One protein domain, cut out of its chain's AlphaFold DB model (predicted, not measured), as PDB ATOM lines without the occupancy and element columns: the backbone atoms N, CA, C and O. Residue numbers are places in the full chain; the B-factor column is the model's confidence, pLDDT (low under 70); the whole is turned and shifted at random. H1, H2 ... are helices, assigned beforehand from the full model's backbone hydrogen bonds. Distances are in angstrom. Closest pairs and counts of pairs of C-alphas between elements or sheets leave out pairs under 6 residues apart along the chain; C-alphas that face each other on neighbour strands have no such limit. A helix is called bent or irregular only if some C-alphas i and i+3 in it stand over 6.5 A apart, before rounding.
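What this domain is: This is residues 40 to 110, 353 to 371 and 382 to 406 of the 407 residues of an uncharacterized protein of Methyloligella halotolerans (UniProt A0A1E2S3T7). One long helix, H2, makes the long axis of a rod; H1 and H4 pack on its first part as an up-and-down bundle, each running against the one before, while H5 and H6 pack on H4. At the far end H3 folds back on H2 after the loop of residues 90 to 102. The printed part has 115 residues with six named helices, H1 to H6 in order, and no named strand: all helix. It is only just extended, close to loose, with a radius of gyration of the C-alphas of 20.3 A and spans of 62 by 29 by 27 A.

How they stand to each other: Start at H1, residues 40 to 52, which forms a hairpin with H2, residues 57 to 89, at a shallow tilt of 26 degrees; their closest C-alphas are Ala 51 and Ile 57, 6.4 A. H2 touches H3, residues 103 to 110, with residues 85 to 88 alone, a second hairpin; C-alphas 85 and 109 are closest, 4.9 A. The hub, H4, residues 353 to 367, touches H2, opposite ways at 32 degrees, closest at C-alphas 68 and 357, 5.9 A. H4 touches H1, closest at C-alphas 358 and 42, 7.4 A. H5, residues 382 to 393, touches H4 only just about perpendicular, at 72 degrees, closest at C-alphas 385 and 362, 6.7 A. H6, residues 401 to 404, touches H4 at C-alphas 404 and 359, the closest, 5.7 A. Every O i to N i+4 pair is within hydrogen-bond range in H1, H3, H4 and H5, and 27 of 29 in H2; H6 is too short for one.

Where its parts are: Find C-alpha 40 at (-41.593, -27.910, -16.478); H1 runs 18.7 A from there. H2 runs 47.8 A to C-alpha 89 at (-16.212, -23.792, -42.258) and is irregular, with C-alphas 85 and 88 7.0 A apart. H3 spans 10.3 A, H4 20.7 A, H5 15.4 A and H6 4.9 A, ending at C-alpha 404 (-38.992, -10.452, -23.560).

The domain as a whole: The farthest C-alphas, Gly 54 and Asp 100, are 62.0 A apart. Residues 111 to 352 and 372 to 381 are not printed, with gaps of 23.0 A and 16.9 A between C-alphas. The link from H2 to H3 is long. Residues 93 to 100 and 400 to 406 have pLDDT under 70.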
ATOM      1  N   LYS A  40     -40.549 -27.095 -17.121       92.56
ATOM      2  CA  LYS A  40     -41.593 -27.910 -16.478       92.56
ATOM      3  C   LYS A  40     -42.010 -27.334 -15.124       92.56
ATOM      4  O   LYS A  40     -43.204 -27.254 -14.855       92.56
ATOM      5  N   TYR A  41     -41.033 -26.990 -14.287       93.50
ATOM      6  CA  TYR A  41     -41.288 -26.433 -12.963       93.50
ATOM      7  C   TYR A  41     -41.925 -25.048 -13.072       93.50
ATOM      8  O   TYR A  41     -42.990 -24.843 -12.507       93.50
ATOM      9  N   LEU A  42     -41.354 -24.162 -13.897       93.38
ATOM     10  CA  LEU A  42     -41.890 -22.816 -14.113       93.38
ATOM     11  C   LEU A  42     -43.351 -22.852 -14.581       93.38
ATOM     12  O   LEU A  42     -44.208 -22.200 -13.993       93.38
ATOM     13  N   ARG A  43     -43.657 -23.682 -15.587       93.94
ATOM     14  CA  ARG A  43     -45.026 -23.852 -16.087       93.94
ATOM     15  C   ARG A  43     -45.980 -24.330 -14.994       93.94
ATOM     16  O   ARG A  43     -47.104 -23.854 -14.924       93.94
ATOM     17  N   ALA A  44     -45.557 -25.283 -14.163       93.31
ATOM     18  CA  ALA A  44     -46.388 -25.780 -13.070       93.31
ATOM     19  C   ALA A  44     -46.660 -24.688 -12.023       93.31
ATOM     20  O   ALA A  44     -47.805 -24.525 -11.616       93.31
ATOM     21  N   SER A  45     -45.639 -23.913 -11.647       92.94
ATOM     22  CA  SER A  45     -45.772 -22.794 -10.709       92.94
ATOM     23  C   SER A  45     -46.701 -21.696 -11.235       92.94
ATOM     24  O   SER A  45     -47.542 -21.209 -10.485       92.94
ATOM     25  N   LEU A  46     -46.607 -21.354 -12.526       93.44
ATOM     26  CA  LEU A  46     -47.491 -20.372 -13.166       93.44
ATOM     27  C   LEU A  46     -48.946 -20.853 -13.215       93.44
ATOM     28  O   LEU A  46     -49.855 -20.113 -12.852       93.44
ATOM     29  N   LEU A  47     -49.179 -22.108 -13.613       93.12
ATOM     30  CA  LEU A  47     -50.528 -22.681 -13.640       93.12
ATOM     31  C   LEU A  47     -51.137 -22.789 -12.237       93.12
ATOM     32  O   LEU A  47     -52.342 -22.624 -12.088       93.12
ATOM     33  N   GLN A  48     -50.321 -23.047 -11.211       91.94
ATOM     34  CA  GLN A  48     -50.793 -23.048  -9.829       91.94
ATOM     35  C   GLN A  48     -51.256 -21.652  -9.396       91.94
ATOM     36  O   GLN A  48     -52.335 -21.532  -8.823       91.94
ATOM     37  N   GLN A  49     -50.488 -20.603  -9.698       90.19
ATOM     38  CA  GLN A  49     -50.893 -19.231  -9.384       90.19
ATOM     39  C   GLN A  49     -52.176 -18.831 -10.123       90.19
ATOM     40  O   GLN A  49     -53.094 -18.300  -9.511       90.19
ATOM     41  N   LEU A  50     -52.280 -19.157 -11.412       90.12
ATOM     42  CA  LEU A  50     -53.493 -18.904 -12.192       90.12
ATOM     43  C   LEU A  50     -54.723 -19.626 -11.620       90.12
ATOM     44  O   LEU A  50     -55.836 -19.115 -11.714       90.12
ATOM     45  N   ALA A  51     -54.536 -20.800 -11.009       90.88
ATOM     46  CA  ALA A  51     -55.631 -21.548 -10.394       90.88
ATOM     47  C   ALA A  51     -56.122 -20.860  -9.115       90.88
ATOM     48  O   ALA A  51     -57.321 -20.847  -8.847       90.88
ATOM     49  N   GLU A  52     -55.200 -20.286  -8.343       90.25
ATOM     50  CA  GLU A  52     -55.504 -19.496  -7.146       90.25
ATOM     51  C   GLU A  52     -56.224 -18.183  -7.501       90.25
ATOM     52  O   GLU A  52     -57.133 -17.776  -6.780       90.25
ATOM     53  N   ASP A  53     -55.896 -17.591  -8.653       87.12
ATOM     54  CA  ASP A  53     -56.554 -16.395  -9.200       87.12
ATOM     55  C   ASP A  53     -57.923 -16.697  -9.860       87.12
ATOM     56  O   ASP A  53     -58.624 -15.782 -10.292       87.12
ATOM     57  N   GLY A  54     -58.335 -17.970  -9.941       87.69
ATOM     58  CA  GLY A  54     -59.628 -18.383 -10.504       87.69
ATOM     59  C   GLY A  54     -59.690 -18.436 -12.037       87.69
ATOM     60  O   GLY A  54     -60.784 -18.413 -12.601       87.69
ATOM     61  N   ALA A  55     -58.544 -18.509 -12.720       89.38
ATOM     62  CA  ALA A  55     -58.460 -18.531 -14.180       89.38
ATOM     63  C   ALA A  55     -58.762 -19.914 -14.809       89.38
ATOM     64  O   ALA A  55     -58.672 -20.961 -14.164       89.38
ATOM     65  N   ASP A  56     -59.064 -19.932 -16.115       90.00
ATOM     66  CA  ASP A  56     -59.290 -21.162 -16.896       90.00
ATOM     67  C   ASP A  56     -57.966 -21.902 -17.186       90.00
ATOM     68  O   ASP A  56     -57.244 -21.629 -18.151       90.00
ATOM     69  N   ILE A  57     -57.638 -22.878 -16.334       92.94
ATOM     70  CA  ILE A  57     -56.399 -23.663 -16.431       92.94
ATOM     71  C   ILE A  57     -56.242 -24.417 -17.762       92.94
ATOM     72  O   ILE A  57     -55.141 -24.361 -18.328       92.94
ATOM     73  N   PRO A  58     -57.257 -25.125 -18.295       93.81
ATOM     74  CA  PRO A  58     -57.186 -25.705 -19.634       93.81
ATOM     75  C   PRO A  58     -56.809 -24.698 -20.726       93.81
ATOM     76  O   PRO A  58     -55.928 -24.989 -21.543       93.81
ATOM     77  N   GLN A  59     -57.426 -23.511 -20.728       92.19
ATOM     78  CA  GLN A  59     -57.140 -22.479 -21.725       92.19
ATOM     79  C   GLN A  59     -55.689 -21.993 -21.631       92.19
ATOM     80  O   GLN A  59     -54.972 -22.009 -22.635       92.19
ATOM     81  N   PHE A  60     -55.224 -21.638 -20.430       92.81
ATOM     82  CA  PHE A  60     -53.842 -21.201 -20.218       92.81
ATOM     83  C   PHE A  60     -52.829 -22.306 -20.529       92.81
ATOM     84  O   PHE A  60     -51.796 -22.048 -21.142       92.81
ATOM     85  N   THR A  61     -53.132 -23.562 -20.197       94.19
ATOM     86  CA  THR A  61     -52.258 -24.699 -20.527       94.19
ATOM     87  C   THR A  61     -52.056 -24.828 -22.038       94.19
ATOM     88  O   THR A  61     -50.922 -25.005 -22.495       94.19
ATOM     89  N   ASN A  62     -53.135 -24.704 -22.816       94.31
ATOM     90  CA  ASN A  62     -53.071 -24.737 -24.275       94.31
ATOM     91  C   ASN A  62     -52.329 -23.518 -24.836       94.31
ATOM     92  O   ASN A  62     -51.478 -23.684 -25.707       94.31
ATOM     93  N   ALA A  63     -52.589 -22.319 -24.307       93.50
ATOM     94  CA  ALA A  63     -51.899 -21.097 -24.722       93.50
ATOM     95  C   ALA A  63     -50.378 -21.205 -24.521       93.50
ATOM     96  O   ALA A  63     -49.616 -20.998 -25.465       93.50
ATOM     97  N   LEU A  64     -49.929 -21.640 -23.336       94.50
ATOM     98  CA  LEU A  64     -48.507 -21.839 -23.036       94.50
ATOM     99  C   LEU A  64     -47.864 -22.929 -23.910       94.50
ATOM    100  O   LEU A  64     -46.684 -22.837 -24.255       94.50
ATOM    101  N   HIS A  65     -48.616 -23.970 -24.277       94.19
ATOM    102  CA  HIS A  65     -48.141 -24.994 -25.209       94.19
ATOM    103  C   HIS A  65     -47.976 -24.448 -26.635       94.19
ATOM    104  O   HIS A  65     -46.957 -24.713 -27.279       94.19
ATOM    105  N   CYS A  66     -48.954 -23.685 -27.129       95.25
ATOM    106  CA  CYS A  66     -48.890 -23.039 -28.441       95.25
ATOM    107  C   CYS A  66     -47.714 -22.060 -28.523       95.25
ATOM    108  O   CYS A  66     -46.963 -22.102 -29.494       95.25
ATOM    109  N   LEU A  67     -47.508 -21.256 -27.477       93.69
ATOM    110  CA  LEU A  67     -46.393 -20.319 -27.358       93.69
ATOM    111  C   LEU A  67     -45.037 -21.030 -27.462       93.69
ATOM    112  O   LEU A  67     -44.217 -20.694 -28.313       93.69
ATOM    113  N   ALA A  68     -44.842 -22.091 -26.671       93.94
ATOM    114  CA  ALA A  68     -43.621 -22.893 -26.724       93.94
ATOM    115  C   ALA A  68     -43.408 -23.548 -28.101       93.94
ATOM    116  O   ALA A  68     -42.283 -23.619 -28.587       93.94
ATOM    117  N   SER A  69     -44.481 -24.017 -28.746       95.69
ATOM    118  CA  SER A  69     -44.406 -24.641 -30.075       95.69
ATOM    119  C   SER A  69     -44.027 -23.632 -31.165       95.69
ATOM    120  O   SER A  69     -43.235 -23.946 -32.055       95.69
ATOM    121  N   TRP A  70     -44.567 -22.415 -31.085       94.69
ATOM    122  CA  TRP A  70     -44.223 -21.316 -31.984       94.69
ATOM    123  C   TRP A  70     -42.749 -20.922 -31.840       94.69
ATOM    124  O   TRP A  70     -42.026 -20.906 -32.840       94.69
ATOM    125  N   ARG A  71     -42.276 -20.730 -30.600       93.25
ATOM    126  CA  ARG A  71     -40.869 -20.424 -30.298       93.25
ATOM    127  C   ARG A  71     -39.927 -21.509 -30.819       93.25
ATOM    128  O   ARG A  71     -38.953 -21.211 -31.508       93.25
ATOM    129  N   HIS A  72     -40.272 -22.775 -30.582       95.38
ATOM    130  CA  HIS A  72     -39.512 -23.919 -31.083       95.38
ATOM    131  C   HIS A  72     -39.380 -23.906 -32.612       95.38
ATOM    132  O   HIS A  72     -38.293 -24.103 -33.154       95.38
ATOM    133  N   SER A  73     -40.472 -23.623 -33.332       96.38
ATOM    134  CA  SER A  73     -40.444 -23.523 -34.796       96.38
ATOM    135  C   SER A  73     -39.530 -22.392 -35.286       96.38
ATOM    136  O   SER A  73     -38.809 -22.575 -36.269       96.38
ATOM    137  N   GLN A  74     -39.540 -21.235 -34.618       94.38
ATOM    138  CA  GLN A  74     -38.677 -20.102 -34.969       94.38
ATOM    139  C   GLN A  74     -37.197 -20.421 -34.746       94.38
ATOM    140  O   GLN A  74     -36.380 -20.266 -35.657       94.38
ATOM    141  N   TYR A  75     -36.854 -20.939 -33.565       95.44
ATOM    142  CA  TYR A  75     -35.484 -21.329 -33.235       95.44
ATOM    143  C   TYR A  75     -34.970 -22.450 -34.129       95.44
ATOM    144  O   TYR A  75     -33.809 -22.434 -34.544       95.44
ATOM    145  N   ARG A  76     -35.844 -23.385 -34.516       96.75
ATOM    146  CA  ARG A  76     -35.502 -24.428 -35.479       96.75
ATOM    147  C   ARG A  76     -35.113 -23.843 -36.835       96.75
ATOM    148  O   ARG A  76     -34.094 -24.261 -37.382       96.75
ATOM    149  N   ALA A  77     -35.885 -22.897 -37.369       95.62
ATOM    150  CA  ALA A  77     -35.567 -22.237 -38.635       95.62
ATOM    151  C   ALA A  77     -34.243 -21.459 -38.544       95.62
ATOM    152  O   ALA A  77     -33.368 -21.617 -39.395       95.62
ATOM    153  N   ARG A  78     -34.052 -20.696 -37.461       94.88
ATOM    154  CA  ARG A  78     -32.824 -19.932 -37.202       94.88
ATOM    155  C   ARG A  78     -31.587 -20.826 -37.092       94.88
ATOM    156  O   ARG A  78     -30.558 -20.519 -37.688       94.88
ATOM    157  N   LEU A  79     -31.692 -21.959 -36.393       96.19
ATOM    158  CA  LEU A  79     -30.617 -22.946 -36.302       96.19
ATOM    159  C   LEU A  79     -30.282 -23.542 -37.673       96.19
ATOM    160  O   LEU A  79     -29.107 -23.712 -37.975       96.19
ATOM    161  N   LEU A  80     -31.278 -23.862 -38.505       95.38
ATOM    162  CA  LEU A  80     -31.026 -24.407 -39.843       95.38
ATOM    163  C   LEU A  80     -30.253 -23.414 -40.718       95.38
ATOM    164  O   LEU A  80     -29.215 -23.788 -41.257       95.38
ATOM    165  N   HIS A  81     -30.670 -22.146 -40.757       94.44
ATOM    166  CA  HIS A  81     -29.931 -21.099 -41.471       94.44
ATOM    167  C   HIS A  81     -28.497 -20.935 -40.953       94.44
ATOM    168  O   HIS A  81     -27.555 -20.851 -41.740       94.44
ATOM    169  N   LEU A  82     -28.312 -20.962 -39.630       95.25
ATOM    170  CA  LEU A  82     -26.984 -20.867 -39.031       95.25
ATOM    171  C   LEU A  82     -26.086 -22.057 -39.401       95.25
ATOM    172  O   LEU A  82     -24.879 -21.896 -39.580       95.25
ATOM    173  N   LEU A  83     -26.660 -23.258 -39.508       93.31
ATOM    174  CA  LEU A  83     -25.936 -24.458 -39.924       93.31
ATOM    175  C   LEU A  83     -25.534 -24.406 -41.399       93.31
ATOM    176  O   LEU A  83     -24.429 -24.844 -41.722       93.31
ATOM    177  N   ASP A  84     -26.384 -23.850 -42.261       91.69
ATOM    178  CA  ASP A  84     -26.066 -23.642 -43.675       91.69
ATOM    179  C   ASP A  84     -24.906 -22.645 -43.834       91.69
ATOM    180  O   ASP A  84     -23.951 -22.914 -44.564       91.69
ATOM    181  N   ASP A  85     -24.917 -21.545 -43.072       92.94
ATOM    182  CA  ASP A  85     -23.824 -20.561 -43.058       92.94
ATOM    183  C   ASP A  85     -22.516 -21.121 -42.462       92.94
ATOM    184  O   ASP A  85     -21.419 -20.677 -42.817       92.94
ATOM    185  N   TYR A  86     -22.605 -22.123 -41.580       93.06
ATOM    186  CA  TYR A  86     -21.447 -22.791 -40.978       93.06
ATOM    187  C   TYR A  86     -20.825 -23.869 -41.878       93.06
ATOM    188  O   TYR A  86     -19.642 -24.189 -41.729       93.06
ATOM    189  N   LEU A  87     -21.588 -24.423 -42.824       89.69
ATOM    190  CA  LEU A  87     -21.176 -25.542 -43.674       89.69
ATOM    191  C   LEU A  87     -19.814 -25.334 -44.378       89.69
ATOM    192  O   LEU A  87     -18.996 -26.257 -44.336       89.69
ATOM    193  N   PRO A  88     -19.477 -24.147 -44.935       89.88
ATOM    194  CA  PRO A  88     -18.179 -23.904 -45.582       89.88
ATOM    195  C   PRO A  88     -16.971 -23.909 -44.629       89.88
ATOM    196  O   PRO A  88     -15.824 -23.878 -45.086       89.88
ATOM    197  N   PHE A  89     -17.219 -23.876 -43.318       90.50
ATOM    198  CA  PHE A  89     -16.212 -23.792 -42.258       90.50
ATOM    199  C   PHE A  89     -16.203 -25.027 -41.351       90.50
ATOM    200  O   PHE A  89     -15.447 -25.048 -40.377       90.50
ATOM    201  N   LEU A  90     -17.025 -26.038 -41.648       88.44
ATOM    202  CA  LEU A  90     -17.202 -27.216 -40.811       88.44
ATOM    203  C   LEU A  90     -15.922 -28.075 -40.796       88.44
ATOM    204  O   LEU A  90     -15.522 -28.566 -41.849       88.44
ATOM    205  N   PRO A  91     -15.287 -28.307 -39.633       85.19
ATOM    206  CA  PRO A  91     -14.130 -29.201 -39.553       85.19
ATOM    207  C   PRO A  91     -14.521 -30.686 -39.649       85.19
ATOM    208  O   PRO A  91     -13.716 -31.498 -40.095       85.19
ATOM    209  N   ASP A  92     -15.753 -31.031 -39.258       78.75
ATOM    210  CA  ASP A  92     -16.269 -32.407 -39.163       78.75
ATOM    211  C   ASP A  92     -17.120 -32.784 -40.397       78.75
ATOM    212  O   ASP A  92     -18.219 -33.325 -40.280       78.75
ATOM    213  N   GLY A  93     -16.673 -32.400 -41.594       67.06
ATOM    214  CA  GLY A  93     -17.419 -32.599 -42.841       67.06
ATOM    215  C   GLY A  93     -17.512 -34.056 -43.284       67.06
ATOM    216  O   GLY A  93     -16.627 -34.532 -43.984       67.06
ATOM    217  N   ASP A  94     -18.626 -34.720 -42.963       62.50
ATOM    218  CA  ASP A  94     -19.004 -36.018 -43.555       62.50
ATOM    219  C   ASP A  94     -19.655 -35.864 -44.944       62.50
ATOM    220  O   ASP A  94     -19.762 -36.819 -45.713       62.50
ATOM    221  N   THR A  95     -20.115 -34.653 -45.273       63.97
ATOM    222  CA  THR A  95     -20.825 -34.338 -46.516       63.97
ATOM    223  C   THR A  95     -19.957 -33.494 -47.438       63.97
ATOM    224  O   THR A  95     -19.485 -32.427 -47.048       63.97
ATOM    225  N   THR A  96     -19.785 -33.932 -48.682       57.78
ATOM    226  CA  THR A  96     -19.100 -33.144 -49.712       57.78
ATOM    227  C   THR A  96     -19.993 -31.978 -50.140       57.78
ATOM    228  O   THR A  96     -21.099 -32.197 -50.634       57.78
ATOM    229  N   CYS A  97     -19.533 -30.736 -49.966       56.38
ATOM    230  CA  CYS A  97     -20.161 -29.588 -50.621       56.38
ATOM    231  C   CYS A  97     -20.033 -29.757 -52.141       56.38
ATOM    232  O   CYS A  97     -18.926 -29.866 -52.657       56.38
ATOM    233  N   LEU A  98     -21.166 -29.804 -52.844       51.75
ATOM    234  CA  LEU A  98     -21.241 -30.036 -54.293       51.75
ATOM    235  C   LEU A  98     -21.054 -28.766 -55.143       51.75
ATOM    236  O   LEU A  98     -21.006 -28.875 -56.365       51.75
ATOM    237  N   ALA A  99     -20.965 -27.584 -54.529       62.16
ATOM    238  CA  ALA A  99     -20.849 -26.312 -55.237       62.16
ATOM    239  C   ALA A  99     -19.542 -25.590 -54.884       62.16
ATOM    240  O   ALA A  99     -19.196 -25.465 -53.706       62.16
ATOM    241  N   ASP A 100     -18.855 -25.084 -55.909       68.94
ATOM    242  CA  ASP A 100     -17.723 -24.171 -55.766       68.94
ATOM    243  C   ASP A 100     -18.238 -22.821 -55.245       68.94
ATOM    244  O   ASP A 100     -18.700 -21.972 -56.005       68.94
ATOM    245  N   ILE A 101     -18.215 -22.643 -53.924       80.19
ATOM    246  CA  ILE A 101     -18.598 -21.385 -53.273       80.19
ATOM    247  C   ILE A 101     -17.517 -20.343 -53.560       80.19
ATOM    248  O   ILE A 101     -16.331 -20.589 -53.322       80.19
ATOM    249  N   THR A 102     -17.916 -19.162 -54.027       88.12
ATOM    250  CA  THR A 102     -16.978 -18.062 -54.274       88.12
ATOM    251  C   THR A 102     -16.424 -17.487 -52.964       88.12
ATOM    252  O   THR A 102     -17.075 -17.523 -51.916       88.12
ATOM    253  N   ASP A 103     -15.235 -16.878 -53.003       86.75
ATOM    254  CA  ASP A 103     -14.645 -16.241 -51.812       86.75
ATOM    255  C   ASP A 103     -15.542 -15.134 -51.228       86.75
ATOM    256  O   ASP A 103     -15.607 -14.951 -50.009       86.75
ATOM    257  N   ALA A 104     -16.289 -14.428 -52.085       89.69
ATOM    258  CA  ALA A 104     -17.238 -13.397 -51.673       89.69
ATOM    259  C   ALA A 104     -18.441 -13.984 -50.914       89.69
ATOM    260  O   ALA A 104     -18.818 -13.473 -49.856       89.69
ATOM    261  N   GLU A 105     -19.016 -15.082 -51.411       90.31
ATOM    262  CA  GLU A 105     -20.105 -15.795 -50.734       90.31
ATOM    263  C   GLU A 105     -19.636 -16.393 -49.411       90.31
ATOM    264  O   GLU A 105     -20.332 -16.276 -48.401       90.31
ATOM    265  N   LYS A 106     -18.420 -16.949 -49.376       89.94
ATOM    266  CA  LYS A 106     -17.808 -17.462 -48.149       89.94
ATOM    267  C   LYS A 106     -17.621 -16.354 -47.113       89.94
ATOM    268  O   LYS A 106     -17.952 -16.545 -45.946       89.94
ATOM    269  N   ALA A 107     -17.147 -15.175 -47.513       91.25
ATOM    270  CA  ALA A 107     -17.021 -14.029 -46.613       91.25
ATOM    271  C   ALA A 107     -18.386 -13.505 -46.118       91.25
ATOM    272  O   ALA A 107     -18.503 -13.051 -44.978       91.25
ATOM    273  N   ALA A 108     -19.434 -13.573 -46.945       93.62
ATOM    274  CA  ALA A 108     -20.792 -13.223 -46.534       93.62
ATOM    275  C   ALA A 108     -21.371 -14.236 -45.530       93.62
ATOM    276  O   ALA A 108     -21.863 -13.819 -44.483       93.62
ATOM    277  N   ALA A 109     -21.241 -15.538 -45.806       93.50
ATOM    278  CA  ALA A 109     -21.627 -16.613 -44.891       93.50
ATOM    279  C   ALA A 109     -20.877 -16.506 -43.558       93.50
ATOM    280  O   ALA A 109     -21.479 -16.641 -42.501       93.50
ATOM    281  N   HIS A 110     -19.587 -16.156 -43.592       94.50
ATOM    282  CA  HIS A 110     -18.802 -15.925 -42.384       94.50
ATOM    283  C   HIS A 110     -19.415 -14.856 -41.475       94.50
ATOM    284  O   HIS A 110     -19.586 -15.083 -40.282       94.50
ATOM    285  N   GLU A 353     -33.701 -20.888 -27.015       95.00
ATOM    286  CA  GLU A 353     -35.128 -21.233 -27.045       95.00
ATOM    287  C   GLU A 353     -35.694 -21.437 -25.630       95.00
ATOM    288  O   GLU A 353     -36.791 -20.969 -25.318       95.00
ATOM    289  N   GLU A 354     -34.965 -22.160 -24.770       93.25
ATOM    290  CA  GLU A 354     -35.398 -22.445 -23.403       93.25
ATOM    291  C   GLU A 354     -35.509 -21.173 -22.551       93.25
ATOM    292  O   GLU A 354     -36.490 -21.057 -21.814       93.25
ATOM    293  N   GLU A 355     -34.554 -20.240 -22.635       91.06
ATOM    294  CA  GLU A 355     -34.629 -18.956 -21.924       91.06
ATOM    295  C   GLU A 355     -35.779 -18.095 -22.448       91.06
ATOM    296  O   GLU A 355     -36.705 -17.816 -21.686       91.06
ATOM    297  N   ASP A 356     -35.808 -17.815 -23.750       91.38
ATOM    298  CA  ASP A 356     -36.835 -16.979 -24.368       91.38
ATOM    299  C   ASP A 356     -38.245 -17.513 -24.115       91.38
ATOM    300  O   ASP A 356     -39.180 -16.742 -23.931       91.38
ATOM    301  N   THR A 357     -38.436 -18.838 -24.132       93.25
ATOM    302  CA  THR A 357     -39.744 -19.445 -23.840       93.25
ATOM    303  C   THR A 357     -40.157 -19.201 -22.390       93.25
ATOM    304  O   THR A 357     -41.339 -19.008 -22.120       93.25
ATOM    305  N   LYS A 358     -39.224 -19.253 -21.432       92.06
ATOM    306  CA  LYS A 358     -39.539 -19.000 -20.017       92.06
ATOM    307  C   LYS A 358     -39.901 -17.539 -19.792       92.06
ATOM    308  O   LYS A 358     -40.851 -17.277 -19.059       92.06
ATOM    309  N   GLU A 359     -39.167 -16.630 -20.420       91.06
ATOM    310  CA  GLU A 359     -39.430 -15.194 -20.355       91.06
ATOM    311  C   GLU A 359     -40.802 -14.860 -20.945       91.06
ATOM    312  O   GLU A 359     -41.604 -14.206 -20.286       91.06
ATOM    313  N   ASP A 360     -41.137 -15.440 -22.097       90.81
ATOM    314  CA  ASP A 360     -42.467 -15.360 -22.703       90.81
ATOM    315  C   ASP A 360     -43.572 -15.885 -21.785       90.81
ATOM    316  O   ASP A 360     -44.595 -15.234 -21.586       90.81
ATOM    317  N   MET A 361     -43.386 -17.081 -21.215       92.00
ATOM    318  CA  MET A 361     -44.370 -17.675 -20.308       92.00
ATOM    319  C   MET A 361     -44.641 -16.761 -19.112       92.00
ATOM    320  O   MET A 361     -45.792 -16.631 -18.704       92.00
ATOM    321  N   LEU A 362     -43.600 -16.137 -18.557       92.12
ATOM    322  CA  LEU A 362     -43.731 -15.174 -17.467       92.12
ATOM    323  C   LEU A 362     -44.459 -13.917 -17.941       92.12
ATOM    324  O   LEU A 362     -45.490 -13.562 -17.377       92.12
ATOM    325  N   LEU A 363     -43.979 -13.293 -19.014       90.31
ATOM    326  CA  LEU A 363     -44.539 -12.053 -19.529       90.31
ATOM    327  C   LEU A 363     -46.027 -12.202 -19.872       90.31
ATOM    328  O   LEU A 363     -46.860 -11.470 -19.343       90.31
ATOM    329  N   TYR A 364     -46.395 -13.186 -20.695       89.25
ATOM    330  CA  TYR A 364     -47.778 -13.349 -21.145       89.25
ATOM    331  C   TYR A 364     -48.741 -13.749 -20.025       89.25
ATOM    332  O   TYR A 364     -49.895 -13.328 -20.052       89.25
ATOM    333  N   VAL A 365     -48.300 -14.531 -19.032       91.25
ATOM    334  CA  VAL A 365     -49.159 -14.882 -17.888       91.25
ATOM    335  C   VAL A 365     -49.444 -13.661 -17.025       91.25
ATOM    336  O   VAL A 365     -50.592 -13.460 -16.640       91.25
ATOM    337  N   PHE A 366     -48.440 -12.831 -16.743       89.94
ATOM    338  CA  PHE A 366     -48.639 -11.631 -15.930       89.94
ATOM    339  C   PHE A 366     -49.408 -10.539 -16.681       89.94
ATOM    340  O   PHE A 366     -50.257  -9.883 -16.085       89.94
ATOM    341  N   LEU A 367     -49.207 -10.406 -17.996       88.56
ATOM    342  CA  LEU A 367     -50.012  -9.510 -18.830       88.56
ATOM    343  C   LEU A 367     -51.479  -9.945 -18.911       88.56
ATOM    344  O   LEU A 367     -52.367  -9.102 -18.842       88.56
ATOM    345  N   ALA A 368     -51.756 -11.249 -19.004       87.12
ATOM    346  CA  ALA A 368     -53.123 -11.767 -19.081       87.12
ATOM    347  C   ALA A 368     -53.943 -11.574 -17.790       87.12
ATOM    348  O   ALA A 368     -55.150 -11.803 -17.801       87.12
ATOM    349  N   ARG A 369     -53.303 -11.174 -16.683       84.38
ATOM    350  CA  ARG A 369     -53.962 -10.856 -15.404       84.38
ATOM    351  C   ARG A 369     -54.438  -9.402 -15.324       84.38
ATOM    352  O   ARG A 369     -55.078  -9.043 -14.342       84.38
ATOM    353  N   ARG A 370     -54.104  -8.568 -16.313       82.75
ATOM    354  CA  ARG A 370     -54.445  -7.141 -16.343       82.75
ATOM    355  C   ARG A 370     -55.582  -6.874 -17.328       82.75
ATOM    356  O   ARG A 370     -55.596  -7.430 -18.423       82.75
ATOM    357  N   ASP A 371     -56.499  -5.989 -16.942       74.06
ATOM    358  CA  ASP A 371     -57.630  -5.573 -17.783       74.06
ATOM    359  C   ASP A 371     -57.220  -4.539 -18.853       74.06
ATOM    360  O   ASP A 371     -57.750  -4.544 -19.964       74.06
ATOM    361  N   ALA A 382     -42.457  -6.446 -14.784       87.06
ATOM    362  CA  ALA A 382     -41.145  -7.019 -14.468       87.06
ATOM    363  C   ALA A 382     -40.915  -7.138 -12.962       87.06
ATOM    364  O   ALA A 382     -40.405  -8.160 -12.501       87.06
ATOM    365  N   SER A 383     -41.300  -6.120 -12.195       87.44
ATOM    366  CA  SER A 383     -41.162  -6.136 -10.737       87.44
ATOM    367  C   SER A 383     -42.022  -7.241 -10.109       87.44
ATOM    368  O   SER A 383     -41.548  -7.976  -9.243       87.44
ATOM    369  N   GLU A 384     -43.250  -7.437 -10.594       89.25
ATOM    370  CA  GLU A 384     -44.115  -8.547 -10.173       89.25
ATOM    371  C   GLU A 384     -43.525  -9.921 -10.508       89.25
ATOM    372  O   GLU A 384     -43.542 -10.823  -9.668       89.25
ATOM    373  N   ILE A 385     -42.971 -10.081 -11.714       90.12
ATOM    374  CA  ILE A 385     -42.304 -11.317 -12.140       90.12
ATOM    375  C   ILE A 385     -41.121 -11.630 -11.218       90.12
ATOM    376  O   ILE A 385     -40.954 -12.775 -10.791       90.12
ATOM    377  N   GLN A 386     -40.313 -10.626 -10.874       90.38
ATOM    378  CA  GLN A 386     -39.180 -10.791  -9.962       90.38
ATOM    379  C   GLN A 386     -39.642 -11.205  -8.560       90.38
ATOM    380  O   GLN A 386     -39.094 -12.157  -7.997       90.38
ATOM    381  N   THR A 387     -40.684 -10.564  -8.023       90.56
ATOM    382  CA  THR A 387     -41.287 -10.954  -6.739       90.56
ATOM    383  C   THR A 387     -41.808 -12.388  -6.785       90.56
ATOM    384  O   THR A 387     -41.513 -13.178  -5.890       90.56
ATOM    385  N   PHE A 388     -42.498 -12.782  -7.856       90.81
ATOM    386  CA  PHE A 388     -42.974 -14.153  -8.029       90.81
ATOM    387  C   PHE A 388     -41.834 -15.179  -8.049       90.81
ATOM    388  O   PHE A 388     -41.904 -16.193  -7.347       90.81
ATOM    389  N   LEU A 389     -40.777 -14.928  -8.827       89.62
ATOM    390  CA  LEU A 389     -39.616 -15.818  -8.905       89.62
ATOM    391  C   LEU A 389     -38.913 -15.940  -7.547       89.62
ATOM    392  O   LEU A 389     -38.505 -17.040  -7.160       89.62
ATOM    393  N   GLN A 390     -38.832 -14.845  -6.795       89.56
ATOM    394  CA  GLN A 390     -38.237 -14.831  -5.465       89.56
ATOM    395  C   GLN A 390     -39.095 -15.600  -4.448       89.56
ATOM    396  O   GLN A 390     -38.578 -16.467  -3.744       89.56
ATOM    397  N   GLU A 391     -40.396 -15.316  -4.372       88.94
ATOM    398  CA  GLU A 391     -41.289 -15.854  -3.339       88.94
ATOM    399  C   GLU A 391     -41.711 -17.301  -3.602       88.94
ATOM    400  O   GLU A 391     -41.686 -18.130  -2.691       88.94
ATOM    401  N   ARG A 392     -42.085 -17.636  -4.845       86.50
ATOM    402  CA  ARG A 392     -42.578 -18.983  -5.185       86.50
ATOM    403  C   ARG A 392     -41.484 -19.938  -5.621       86.50
ATOM    404  O   ARG A 392     -41.611 -21.140  -5.394       86.50
ATOM    405  N   CYS A 393     -40.444 -19.436  -6.281       85.06
ATOM    406  CA  CYS A 393     -39.387 -20.280  -6.837       85.06
ATOM    407  C   CYS A 393     -38.066 -20.192  -6.062       85.06
ATOM    408  O   CYS A 393     -37.198 -21.039  -6.273       85.06
ATOM    409  N   GLY A 394     -37.913 -19.221  -5.152       84.00
ATOM    410  CA  GLY A 394     -36.694 -19.035  -4.367       84.00
ATOM    411  C   GLY A 394     -35.502 -18.548  -5.194       84.00
ATOM    412  O   GLY A 394     -34.360 -18.834  -4.831       84.00
ATOM    413  N   VAL A 395     -35.748 -17.875  -6.322       83.62
ATOM    414  CA  VAL A 395     -34.701 -17.444  -7.253       83.62
ATOM    415  C   VAL A 395     -34.702 -15.928  -7.412       83.62
ATOM    416  O   VAL A 395     -35.705 -15.349  -7.814       83.62
ATOM    417  N   SER A 396     -33.539 -15.314  -7.188       80.81
ATOM    418  CA  SER A 396     -33.308 -13.897  -7.469       80.81
ATOM    419  C   SER A 396     -32.756 -13.731  -8.887       80.81
ATOM    420  O   SER A 396     -31.641 -14.171  -9.177       80.81
ATOM    421  N   VAL A 397     -33.552 -13.136  -9.774       81.31
ATOM    422  CA  VAL A 397     -33.212 -12.867 -11.182       81.31
ATOM    423  C   VAL A 397     -33.596 -11.428 -11.495       81.31
ATOM    424  O   VAL A 397     -34.633 -10.958 -11.034       81.31
ATOM    425  N   THR A 398     -32.788 -10.738 -12.296       80.19
ATOM    426  CA  THR A 398     -33.188  -9.458 -12.891       80.19
ATOM    427  C   THR A 398     -33.892  -9.743 -14.211       80.19
ATOM    428  O   THR A 398     -33.268 -10.240 -15.146       80.19
ATOM    429  N   PHE A 399     -35.191  -9.464 -14.272       77.25
ATOM    430  CA  PHE A 399     -35.988  -9.639 -15.484       77.25
ATOM    431  C   PHE A 399     -35.891  -8.378 -16.347       77.25
ATOM    432  O   PHE A 399     -36.246  -7.303 -15.861       77.25
ATOM    433  N   ASP A 400     -35.397  -8.507 -17.580       69.81
ATOM    434  CA  ASP A 400     -35.347  -7.417 -18.558       69.81
ATOM    435  C   ASP A 400     -36.486  -7.585 -19.574       69.81
ATOM    436  O   ASP A 400     -36.642  -8.633 -20.199       69.81
ATOM    437  N   LEU A 401     -37.318  -6.555 -19.715       65.69
ATOM    438  CA  LEU A 401     -38.464  -6.564 -20.627       65.69
ATOM    439  C   LEU A 401     -38.065  -6.265 -22.069       65.69
ATOM    440  O   LEU A 401     -38.829  -6.601 -22.974       65.69
ATOM    441  N   ALA A 402     -36.912  -5.619 -22.283       59.41
ATOM    442  CA  ALA A 402     -36.428  -5.298 -23.621       59.41
ATOM    443  C   ALA A 402     -36.182  -6.576 -24.440       59.41
ATOM    444  O   ALA A 402     -36.494  -6.599 -25.630       59.41
ATOM    445  N   ASP A 403     -35.731  -7.641 -23.773       56.75
ATOM    446  CA  ASP A 403     -35.513  -8.963 -24.367       56.75
ATOM    447  C   ASP A 403     -36.833  -9.745 -24.532       56.75
ATOM    448  O   ASP A 403     -37.104 -10.306 -25.595       56.75
ATOM    449  N   ALA A 404     -37.726  -9.707 -23.533       51.88
ATOM    450  CA  ALA A 404     -38.992 -10.452 -23.560       51.88
ATOM    451  C   ALA A 404     -40.024  -9.904 -24.572       51.88
ATOM    452  O   ALA A 404     -40.855 -10.652 -25.086       51.88
ATOM    453  N   CYS A 405     -39.977  -8.605 -24.885       50.88
ATOM    454  CA  CYS A 405     -40.819  -7.971 -25.908       50.88
ATOM    455  C   CYS A 405     -40.228  -8.056 -27.331       50.88
ATOM    456  O   CYS A 405     -40.740  -7.372 -28.220       50.88
ATOM    457  N   GLY A 406     -39.170  -8.857 -27.523       46.91
ATOM    458  CA  GLY A 406     -38.308  -8.944 -28.704       46.91
ATOM    459  C   GLY A 406     -38.928  -8.541 -30.047       46.91
ATOM    460  O   GLY A 406     -39.912  -9.122 -30.512       46.91
TER     461      GLY A 406